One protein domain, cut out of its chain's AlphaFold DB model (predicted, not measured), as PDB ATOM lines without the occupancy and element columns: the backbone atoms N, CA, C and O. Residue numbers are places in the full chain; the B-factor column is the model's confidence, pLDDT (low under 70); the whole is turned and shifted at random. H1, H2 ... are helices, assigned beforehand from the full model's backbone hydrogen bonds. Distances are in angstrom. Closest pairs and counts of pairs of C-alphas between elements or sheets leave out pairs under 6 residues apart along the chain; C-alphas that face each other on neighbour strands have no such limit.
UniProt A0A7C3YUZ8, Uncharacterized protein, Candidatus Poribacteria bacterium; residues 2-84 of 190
ATOM      1  N   HIS A   2     288.452 258.504 226.111       92.19
ATOM      2  CA  HIS A   2     289.401 257.566 226.721       92.19
ATOM      3  C   HIS A   2     290.407 258.323 227.590       92.19
ATOM      4  O   HIS A   2     290.754 259.457 227.274       92.19
ATOM      5  N   GLU A   3     290.864 257.688 228.665       95.88
ATOM      6  CA  GLU A   3     291.985 258.172 229.470       95.88
ATOM      7  C   GLU A   3     293.311 257.880 228.749       95.88
ATOM      8  O   GLU A   3     293.533 256.756 228.292       95.88
ATOM      9  N   ILE A   4     294.215 258.860 228.704       97.25
ATOM     10  CA  ILE A   4     295.616 258.676 228.308       97.25
ATOM     11  C   ILE A   4     296.495 258.682 229.561       97.25
ATOM     12  O   ILE A   4     296.760 259.732 230.146       97.25
ATOM     13  N   GLY A   5     296.936 257.495 229.978       97.19
ATOM     14  CA  GLY A   5     297.795 257.307 231.148       97.19
ATOM     15  C   GLY A   5     299.278 257.579 230.881       97.19
ATOM     16  O   GLY A   5     299.742 257.608 229.741       97.19
ATOM     17  N   ASN A   6     300.047 257.738 231.957       98.44
ATOM     18  CA  ASN A   6     301.498 257.887 231.897       98.44
ATOM     19  C   ASN A   6     302.189 256.518 231.822       98.44
ATOM     20  O   ASN A   6     301.922 255.641 232.641       98.44
ATOM     21  N   HIS A   7     303.102 256.358 230.863       97.75
ATOM     22  CA  HIS A   7     303.908 255.148 230.685       97.75
ATOM     23  C   HIS A   7     305.414 255.446 230.584       97.75
ATOM     24  O   HIS A   7     306.163 254.697 229.960       97.75
ATOM     25  N   THR A   8     305.863 256.541 231.215       97.88
ATOM     26  CA  THR A   8     307.204 257.151 231.084       97.88
ATOM     27  C   THR A   8     307.531 257.598 229.649       97.88
ATOM     28  O   THR A   8     306.792 257.300 228.714       97.88
ATOM     29  N   ILE A   9     308.615 258.353 229.454       96.62
ATOM     30  CA  ILE A   9     309.156 258.652 228.119       96.62
ATOM     31  C   ILE A   9     310.030 257.500 227.644       96.62
ATOM     32  O   ILE A   9     309.935 257.080 226.495       96.62
ATOM     33  N   SER A  10     310.914 257.018 228.520       94.31
ATOM     34  CA  SER A  10     312.002 256.133 228.097       94.31
ATOM     35  C   SER A  10     311.600 254.664 228.003       94.31
ATOM     36  O   SER A  10     312.408 253.873 227.521       94.31
ATOM     37  N   HIS A  11     310.431 254.277 228.532       94.75
ATOM     38  CA  HIS A  11     309.994 252.879 228.653       94.75
ATOM     39  C   HIS A  11     311.133 251.977 229.183       94.75
ATOM     40  O   HIS A  11     311.453 250.919 228.635       94.75
ATOM     41  N   THR A  12     311.836 252.447 230.222       94.00
ATOM     42  CA  THR A  12     313.017 251.735 230.715       94.00
ATOM     43  C   THR A  12     312.596 250.450 231.422       94.00
ATOM     44  O   THR A  12     311.827 250.479 232.379       94.00
ATOM     45  N   CYS A  13     313.115 249.320 230.943       93.88
ATOM     46  CA  CYS A  13     312.819 247.995 231.476       93.88
ATOM     47  C   CYS A  13     314.027 247.398 232.212       93.88
ATOM     48  O   CYS A  13     315.103 248.002 232.296       93.88
ATOM     49  N   SER A  14     313.836 246.210 232.788       93.38
ATOM     50  CA  SER A  14     314.921 245.454 233.414       93.38
ATOM     51  C   SER A  14     316.008 245.113 232.397       93.38
ATOM     52  O   SER A  14     315.727 244.722 231.261       93.38
ATOM     53  N   ARG A  15     317.264 245.160 232.846       91.62
ATOM     54  CA  ARG A  15     318.424 244.687 232.086       91.62
ATOM     55  C   ARG A  15     318.342 243.209 231.725       91.62
ATOM     56  O   ARG A  15     319.093 242.776 230.869       91.62
ATOM     57  N   ALA A  16     317.465 242.424 232.358       91.31
ATOM     58  CA  ALA A  16     317.257 241.019 232.004       91.31
ATOM     59  C   ALA A  16     316.818 240.827 230.537       91.31
ATOM     60  O   ALA A  16     316.953 239.731 230.001       91.31
ATOM     61  N   LEU A  17     316.323 241.887 229.888       88.25
ATOM     62  CA  LEU A  17     315.934 241.894 228.478       88.25
ATOM     63  C   LEU A  17     317.078 242.263 227.516       88.25
ATOM     64  O   LEU A  17     316.878 242.203 226.306       88.25
ATOM     65  N   SER A  18     318.257 242.649 228.018       84.56
ATOM     66  CA  SER A  18     319.408 243.046 227.196       84.56
ATOM     67  C   SER A  18     320.677 242.290 227.609       84.56
ATOM     68  O   SER A  18     320.956 242.133 228.800       84.56
ATOM     69  N   PRO A  19     321.511 241.840 226.653       82.12
ATOM     70  CA  PRO A  19     322.829 241.297 226.973       82.12
ATOM     71  C   PRO A  19     323.820 242.381 227.439       82.12
ATOM     72  O   PRO A  19     324.874 242.053 227.991       82.12
ATOM     73  N   ASN A  20     323.518 243.667 227.228       82.50
ATOM     74  CA  ASN A  20     324.405 244.776 227.558       82.50
ATOM     75  C   ASN A  20     324.188 245.271 228.996       82.50
ATOM     76  O   ASN A  20     323.129 245.774 229.363       82.50
ATOM     77  N   ARG A  21     325.235 245.184 229.823       75.50
ATOM     78  CA  ARG A  21     325.177 245.568 231.244       75.50
ATOM     79  C   ARG A  21     325.235 247.074 231.507       75.50
ATOM     80  O   ARG A  21     324.897 247.485 232.615       75.50
ATOM     81  N   ILE A  22     325.710 247.867 230.549       79.69
ATOM     82  CA  ILE A  22     325.959 249.311 230.721       79.69
ATOM     83  C   ILE A  22     324.770 250.140 230.212       79.69
ATOM     84  O   ILE A  22     324.655 251.324 230.518       79.69
ATOM     85  N   GLU A  23     323.852 249.524 229.467       83.94
ATOM     86  CA  GLU A  23     322.657 250.191 228.962       83.94
ATOM     87  C   GLU A  23     321.781 250.779 230.075       83.94
ATOM     88  O   GLU A  23     321.768 250.322 231.228       83.94
ATOM     89  N   ARG A  24     321.023 251.816 229.699       87.94
ATOM     90  CA  ARG A  24     319.990 252.397 230.553       87.94
ATOM     91  C   ARG A  24     318.942 251.322 230.835       87.94
ATOM     92  O   ARG A  24     318.211 250.903 229.944       87.94
ATOM     93  N   CYS A  25     318.878 250.899 232.086       94.44
ATOM     94  CA  CYS A  25     317.973 249.880 232.595       94.44
ATOM     95  C   CYS A  25     317.608 250.213 234.041       94.44
ATOM     96  O   CYS A  25     318.327 250.962 234.706       94.44
ATOM     97  N   LEU A  26     316.519 249.633 234.541       96.00
ATOM     98  CA  LEU A  26     316.036 249.906 235.896       96.00
ATOM     99  C   LEU A  26     317.092 249.620 236.976       96.00
ATOM    100  O   LEU A  26     317.194 250.348 237.960       96.00
ATOM    101  N   GLU A  27     317.927 248.603 236.779       95.69
ATOM    102  CA  GLU A  27     319.004 248.230 237.697       95.69
ATOM    103  C   GLU A  27     320.131 249.270 237.778       95.69
ATOM    104  O   GLU A  27     320.821 249.318 238.795       95.69
ATOM    105  N   ASN A  28     320.305 250.091 236.737       94.12
ATOM    106  CA  ASN A  28     321.315 251.151 236.663       94.12
ATOM    107  C   ASN A  28     320.721 252.554 236.906       94.12
ATOM    108  O   ASN A  28     321.453 253.539 236.854       94.12
ATOM    109  N   MET A  29     319.411 252.659 237.142       95.50
ATOM    110  CA  MET A  29     318.729 253.922 237.431       95.50
ATOM    111  C   MET A  29     318.626 254.187 238.932       95.50
ATOM    112  O   MET A  29     318.651 253.276 239.760       95.50
ATOM    113  N   THR A  30     318.454 255.457 239.278       97.50
ATOM    114  CA  THR A  30     318.062 255.905 240.614       97.50
ATOM    115  C   THR A  30     316.566 256.214 240.674       97.50
ATOM    116  O   THR A  30     315.885 256.354 239.656       97.50
ATOM    117  N   LEU A  31     316.041 256.369 241.893       98.50
ATOM    118  CA  LEU A  31     314.675 256.846 242.115       98.50
ATOM    119  C   LEU A  31     314.443 258.230 241.484       98.50
ATOM    120  O   LEU A  31     313.393 258.457 240.887       98.50
ATOM    121  N   ALA A  32     315.442 259.117 241.544       98.44
ATOM    122  CA  ALA A  32     315.374 260.446 240.939       98.44
ATOM    123  C   ALA A  32     315.302 260.384 239.403       98.44
ATOM    124  O   ALA A  32     314.559 261.156 238.799       98.44
ATOM    125  N   ASP A  33     316.010 259.442 238.769       97.81
ATOM    126  CA  ASP A  33     315.946 259.260 237.312       97.81
ATOM    127  C   ASP A  33     314.547 258.833 236.851       97.81
ATOM    128  O   ASP A  33     314.061 259.313 235.827       97.81
ATOM    129  N   ILE A  34     313.892 257.936 237.604       98.06
ATOM    130  CA  ILE A  34     312.513 257.506 237.325       98.06
ATOM    131  C   ILE A  34     311.524 258.644 237.574       98.06
ATOM    132  O   ILE A  34     310.645 258.873 236.747       98.06
ATOM    133  N   GLU A  35     311.666 259.377 238.680       98.62
ATOM    134  CA  GLU A  35     310.798 260.516 239.001       98.62
ATOM    135  C   GLU A  35     310.868 261.593 237.910       98.62
ATOM    136  O   GLU A  35     309.830 262.059 237.439       98.62
ATOM    137  N   ALA A  36     312.070 261.922 237.426       98.56
ATOM    138  CA  ALA A  36     312.255 262.869 236.328       98.56
ATOM    139  C   ALA A  36     311.573 262.408 235.025       98.56
ATOM    140  O   ALA A  36     310.915 263.207 234.356       98.56
ATOM    141  N   ASP A  37     311.681 261.120 234.685       98.25
ATOM    142  CA  ASP A  37     311.050 260.527 233.499       98.25
ATOM    143  C   ASP A  37     309.509 260.555 233.596       98.25
ATOM    144  O   ASP A  37     308.807 260.971 232.669       98.25
ATOM    145  N   ILE A  38     308.973 260.207 234.771       98.50
ATOM    146  CA  ILE A  38     307.541 260.286 235.091       98.50
ATOM    147  C   ILE A  38     307.025 261.724 234.965       98.50
ATOM    148  O   ILE A  38     305.965 261.955 234.366       98.50
ATOM    149  N   VAL A  39     307.745 262.695 235.530       98.44
ATOM    150  CA  VAL A  39     307.356 264.111 235.514       98.44
ATOM    151  C   VAL A  39     307.369 264.662 234.091       98.44
ATOM    152  O   VAL A  39     306.411 265.333 233.698       98.44
ATOM    153  N   GLU A  40     308.387 264.336 233.294       98.50
ATOM    154  CA  GLU A  40     308.466 264.780 231.902       98.50
ATOM    155  C   GLU A  40     307.357 264.159 231.040       98.50
ATOM    156  O   GLU A  40     306.682 264.883 230.303       98.50
ATOM    157  N   ALA A  41     307.081 262.858 231.176       98.31
ATOM    158  CA  ALA A  41     305.945 262.218 230.504       98.31
ATOM    159  C   ALA A  41     304.612 262.879 230.881       98.31
ATOM    160  O   ALA A  41     303.803 263.208 230.012       98.31
ATOM    161  N   SER A  42     304.421 263.173 232.168       98.25
ATOM    162  CA  SER A  42     303.220 263.852 232.659       98.25
ATOM    163  C   SER A  42     303.081 265.265 232.091       98.25
ATOM    164  O   SER A  42     301.979 265.690 231.748       98.25
ATOM    165  N   ARG A  43     304.193 266.003 231.970       97.94
ATOM    166  CA  ARG A  43     304.216 267.336 231.358       97.94
ATOM    167  C   ARG A  43     303.788 267.275 229.891       97.94
ATOM    168  O   ARG A  43     303.002 268.118 229.469       97.94
ATOM    169  N   ARG A  44     304.266 266.284 229.127       97.75
ATOM    170  CA  ARG A  44     303.883 266.105 227.715       97.75
ATOM    171  C   ARG A  44     302.415 265.728 227.553       97.75
ATOM    172  O   ARG A  44     301.759 266.311 226.699       97.75
ATOM    173  N   ILE A  45     301.891 264.830 228.390       97.44
ATOM    174  CA  ILE A  45     300.462 264.468 228.374       97.44
ATOM    175  C   ILE A  45     299.598 265.704 228.638       97.44
ATOM    176  O   ILE A  45     298.721 265.999 227.837       97.44
ATOM    177  N   ARG A  46     299.892 266.480 229.691       97.12
ATOM    178  CA  ARG A  46     299.139 267.709 230.010       97.12
ATOM    179  C   ARG A  46     299.221 268.780 228.924       97.12
ATOM    180  O   ARG A  46     298.278 269.538 228.751       97.12
ATOM    181  N   LEU A  47     300.341 268.863 228.209       97.50
ATOM    182  CA  LEU A  47     300.478 269.789 227.086       97.50
ATOM    183  C   LEU A  47     299.612 269.367 225.890       97.50
ATOM    184  O   LEU A  47     299.069 270.225 225.203       97.50
ATOM    185  N   LEU A  48     299.510 268.061 225.632       96.88
ATOM    186  CA  LEU A  48     298.728 267.508 224.524       96.88
ATOM    187  C   LEU A  48     297.223 267.473 224.820       96.88
ATOM    188  O   LEU A  48     296.430 267.619 223.896       96.88
ATOM    189  N   LEU A  49     296.853 267.256 226.083       96.25
ATOM    190  CA  LEU A  49     295.482 267.046 226.554       96.25
ATOM    191  C   LEU A  49     295.223 267.919 227.793       96.25
ATOM    192  O   LEU A  49     295.148 267.396 228.911       96.25
ATOM    193  N   PRO A  50     295.150 269.253 227.637       94.94
ATOM    194  CA  PRO A  50     294.982 270.174 228.761       94.94
ATOM    195  C   PRO A  50     293.672 269.961 229.535       94.94
ATOM    196  O   PRO A  50     293.595 270.316 230.706       94.94
ATOM    197  N   GLU A  51     292.657 269.361 228.914       94.50
ATOM    198  CA  GLU A  51     291.385 268.994 229.538       94.50
ATOM    199  C   GLU A  51     291.470 267.749 230.438       94.50
ATOM    200  O   GLU A  51     290.582 267.521 231.261       94.50
ATOM    201  N   GLN A  52     292.524 266.932 230.307       93.75
ATOM    202  CA  GLN A  52     292.748 265.752 231.141       93.75
ATOM    203  C   GLN A  52     293.615 266.114 232.355       93.75
ATOM    204  O   GLN A  52     294.811 265.816 232.414       93.75
ATOM    205  N   GLU A  53     292.996 266.749 233.350       88.62
ATOM    206  CA  GLU A  53     293.679 267.235 234.559       88.62
ATOM    207  C   GLU A  53     294.357 266.114 235.366       88.62
ATOM    208  O   GLU A  53     295.436 266.307 235.932       88.62
ATOM    209  N   THR A  54     293.742 264.927 235.398       93.81
ATOM    210  CA  THR A  54     294.218 263.757 236.151       93.81
ATOM    211  C   THR A  54     294.238 262.507 235.285       93.81
ATOM    212  O   THR A  54     293.332 262.296 234.481       93.81
ATOM    213  N   PHE A  55     295.229 261.650 235.499       97.50
ATOM    214  CA  PHE A  55     295.385 260.364 234.819       97.50
ATOM    215  C   PHE A  55     296.177 259.394 235.698       97.50
ATOM    216  O   PHE A  55     296.724 259.782 236.729       97.50
ATOM    217  N   THR A  56     296.210 258.127 235.308       98.44
ATOM    218  CA  THR A  56     296.863 257.028 236.026       98.44
ATOM    219  C   THR A  56     298.213 256.663 235.420       98.44
ATOM    220  O   THR A  56     298.605 257.151 234.356       98.44
ATOM    221  N   PHE A  57     298.945 255.800 236.122       98.75
ATOM    222  CA  PHE A  57     300.252 255.309 235.700       98.75
ATOM    223  C   PHE A  57     300.213 253.853 235.221       98.75
ATOM    224  O   PHE A  57     299.466 253.018 235.728       98.75
ATOM    225  N   CYS A  58     301.074 253.515 234.269       98.12
ATOM    226  CA  CYS A  58     301.339 252.152 233.834       98.12
ATOM    227  C   CYS A  58     302.839 251.876 233.946       98.12
ATOM    228  O   CYS A  58     303.643 252.570 233.326       98.12
ATOM    229  N   TYR A  59     303.216 250.846 234.703       98.44
ATOM    230  CA  TYR A  59     304.618 250.479 234.909       98.44
ATOM    231  C   TYR A  59     305.208 249.831 233.637       98.44
ATOM    232  O   TYR A  59     304.707 248.783 233.213       98.44
ATOM    233  N   PRO A  60     306.269 250.397 233.017       96.88
ATOM    234  CA  PRO A  60     306.949 249.788 231.869       96.88
ATOM    235  C   PRO A  60     307.432 248.368 232.154       96.88
ATOM    236  O   PRO A  60     308.068 248.100 233.178       96.88
ATOM    237  N   CYS A  61     307.105 247.439 231.252       95.12
ATOM    238  CA  CYS A  61     307.383 246.009 231.420       95.12
ATOM    239  C   CYS A  61     306.934 245.435 232.786       95.12
ATOM    240  O   CYS A  61     307.516 244.461 233.258       95.12
ATOM    241  N   TYR A  62     305.946 246.057 233.442       96.12
ATOM    242  CA  TYR A  62     305.428 245.694 234.766       96.12
ATOM    243  C   TYR A  62     306.428 245.737 235.934       96.12
ATOM    244  O   TYR A  62     306.111 245.280 237.030       96.12
ATOM    245  N   ASN A  63     307.627 246.283 235.737       96.50
ATOM    246  CA  ASN A  63     308.623 246.385 236.801       96.50
ATOM    247  C   ASN A  63     308.345 247.621 237.655       96.50
ATOM    248  O   ASN A  63     307.876 248.621 237.133       96.50
ATOM    249  N   ASN A  64     308.632 247.574 238.955       97.19
ATOM    250  CA  ASN A  64     308.301 248.653 239.897       97.19
ATOM    251  C   ASN A  64     309.452 249.056 240.818       97.19
ATOM    252  O   ASN A  64     309.231 249.652 241.872       97.19
ATOM    253  N   HIS A  65     310.678 248.709 240.446       98.12
ATOM    254  CA  HIS A  65     311.855 248.986 241.246       98.12
ATOM    255  C   HIS A  65     313.025 249.446 240.391       98.12
ATOM    256  O   HIS A  65     313.125 249.110 239.214       98.12
ATOM    257  N   VAL A  66     313.947 250.143 241.041       97.94
ATOM    258  CA  VAL A  66     315.288 250.429 240.535       97.94
ATOM    259  C   VAL A  66     316.335 249.693 241.361       97.94
ATOM    260  O   VAL A  66     316.036 249.170 242.440       97.94
ATOM    261  N   GLY A  67     317.568 249.653 240.865       96.44
ATOM    262  CA  GLY A  67     318.662 248.951 241.529       96.44
ATOM    263  C   GLY A  67     318.470 247.430 241.553       96.44
ATOM    264  O   GLY A  67     317.537 246.870 240.971       96.44
ATOM    265  N   TYR A  68     319.384 246.738 242.227       95.12
ATOM    266  CA  TYR A  68     319.412 245.277 242.307       95.12
ATOM    267  C   TYR A  68     320.013 244.796 243.633       95.12
ATOM    268  O   TYR A  68     320.711 245.539 244.327       95.12
ATOM    269  N   GLY A  69     319.757 243.531 243.981       95.50
ATOM    270  CA  GLY A  69     320.241 242.932 245.227       95.50
ATOM    271  C   GLY A  69     319.771 243.713 246.457       95.50
ATOM    272  O   GLY A  69     318.615 244.128 246.522       95.50
ATOM    273  N   LEU A  70     320.681 243.950 247.403       97.38
ATOM    274  CA  LEU A  70     320.395 244.702 248.633       97.38
ATOM    275  C   LEU A  70     320.040 246.182 248.390       97.38
ATOM    276  O   LEU A  70     319.466 246.811 249.268       97.38
ATOM    277  N   ASN A  71     320.340 246.724 247.204       96.44
ATOM    278  CA  ASN A  71     320.051 248.116 246.841       96.44
ATOM    279  C   ASN A  71     318.755 248.269 246.024       96.44
ATOM    280  O   ASN A  71     318.473 249.362 245.529       96.44
ATOM    281  N   ARG A  72     317.986 247.184 245.828       97.69
ATOM    282  CA  ARG A  72     316.726 247.208 245.074       97.69
ATOM    283  C   ARG A  72     315.675 248.014 245.835       97.69
ATOM    284  O   ARG A  72     315.347 247.684 246.970       97.69
ATOM    285  N   GLN A  73     315.122 249.038 245.195       98.38
ATOM    286  CA  GLN A  73     314.181 249.976 245.811       98.38
ATOM    287  C   GLN A  73     312.927 250.119 244.960       98.38
ATOM    288  O   GLN A  73     313.018 250.355 243.757       98.38
ATOM    289  N   SER A  74     311.760 249.997 245.591       98.31
ATOM    290  CA  SER A  74     310.476 250.240 244.931       98.31
ATOM    291  C   SER A  74     310.321 251.718 244.574       98.31
ATOM    292  O   SER A  74     310.606 252.586 245.399       98.31
ATOM    293  N   TYR A  75     309.814 252.001 243.375       98.38
ATOM    294  CA  TYR A  75     309.365 253.338 242.985       98.38
ATOM    295  C   TYR A  75     307.835 253.490 243.009       98.38
ATOM    296  O   TYR A  75     307.326 254.537 242.616       98.38
ATOM    297  N   VAL A  76     307.093 252.506 243.541       98.62
ATOM    298  CA  VAL A  76     305.649 252.651 243.822       98.62
ATOM    299  C   VAL A  76     305.346 253.900 244.669       98.62
ATOM    300  O   VAL A  76     304.436 254.643 244.302       98.62
ATOM    301  N   PRO A  77     306.130 254.239 245.717       98.56
ATOM    302  CA  PRO A  77     305.905 255.476 246.465       98.56
ATOM    303  C   PRO A  77     306.060 256.747 245.625       98.56
ATOM    304  O   PRO A  77     305.420 257.744 245.925       98.56
ATOM    305  N   ILE A  78     306.888 256.736 244.573       98.50
ATOM    306  CA  ILE A  78     307.007 257.873 243.648       98.50
ATOM    307  C   ILE A  78     305.720 258.003 242.845       98.50
ATOM    308  O   ILE A  78     305.148 259.084 242.795       98.50
ATOM    309  N   VAL A  79     305.223 256.900 242.280       98.56
ATOM    310  CA  VAL A  79     303.943 256.869 241.552       98.56
ATOM    311  C   VAL A  79     302.805 257.398 242.433       98.56
ATOM    312  O   VAL A  79     302.027 258.232 241.975       98.56
ATOM    313  N   ALA A  80     302.773 257.020 243.714       98.31
ATOM    314  CA  ALA A  80     301.773 257.487 244.675       98.31
ATOM    315  C   ALA A  80     301.785 258.999 244.954       98.31
ATOM    316  O   ALA A  80     300.758 259.562 245.327       98.31
ATOM    317  N   LYS A  81     302.912 259.691 244.740       97.88
ATOM    318  CA  LYS A  81     302.961 261.160 244.862       97.88
ATOM    319  C   LYS A  81     302.223 261.873 243.728       97.88
ATOM    320  O   LYS A  81     301.785 263.004 243.919       97.88
ATOM    321  N   TYR A  82     302.156 261.264 242.541       97.88
ATOM    322  CA  TYR A  82     301.753 261.950 241.306       97.88
ATOM    323  C   TYR A  82     300.428 261.469 240.721       97.88
ATOM    324  O   TYR A  82     299.803 262.220 239.971       97.88
ATOM    325  N   PHE A  83     300.006 260.242 241.025       98.50
ATOM    326  CA  PHE A  83     298.848 259.619 240.392       98.50
ATOM    327  C   PHE A  83     297.913 259.015 241.436       98.50
ATOM    328  O   PHE A  83     298.396 258.419 242.392       98.50
ATOM    329  N   PRO A  84     296.587 259.080 241.231       97.62
ATOM    330  CA  PRO A  84     295.621 258.440 242.125       97.62
ATOM    331  C   PRO A  84     295.612 256.911 242.001       97.62
ATOM    332  O   PRO A  84     295.052 256.229 242.854       97.62
TER     333      PRO A  84
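What this domain is: This is residues 2 to 84 of the 190 residues of an uncharacterized protein of Candidatus Poribacteria bacterium (UniProt A0A7C3YUZ8). The model has little regular structure: one long helix, H1, lies along one side of an elongated body, with two long stretches that hold no named element, residues 2 to 30 and residues 49 to 75, and one short helix, H2, near H1. After H1 the long link, residues 49 to 75, folds back toward the end where H1 begins, turns, and leads into H2. The printed part has 83 residues, with two named helices in the order H1, H2 and no named strand; 25 residues are in these helices, and the class is all helix. It is compact, with a radius of gyration of the C-alphas of 13.4 A, yet elongated, spanning 41 by 23 by 19 A.

How they stand to each other: H1, residues 31 to 48, and H2, residues 76 to 82, are close but not clearly touching; their closest C-alphas, those of Glu 35 and Ile 78, are 6.6 A apart. They run the same way at a steep tilt of 36 degrees, only just past shallow. Residues 65 to 66 pair with residues 73 to 74, antiparallel. In H1 every O i to N i+4 pair is within hydrogen-bond range; in H2, 2 of 3.

Where its parts are: H1 is 26.0 A long from C-alpha 31 at (314.675, 256.846, 242.115). H2, 10.4 A, ends at C-alpha 82, (301.753, 261.950, 241.306).

The domain as a whole: The C-alphas farthest apart, those of Glu 51 and Leu 70, are 42.4 A apart. The printed part has no cut, and no printed residue is under 70 in pLDDT.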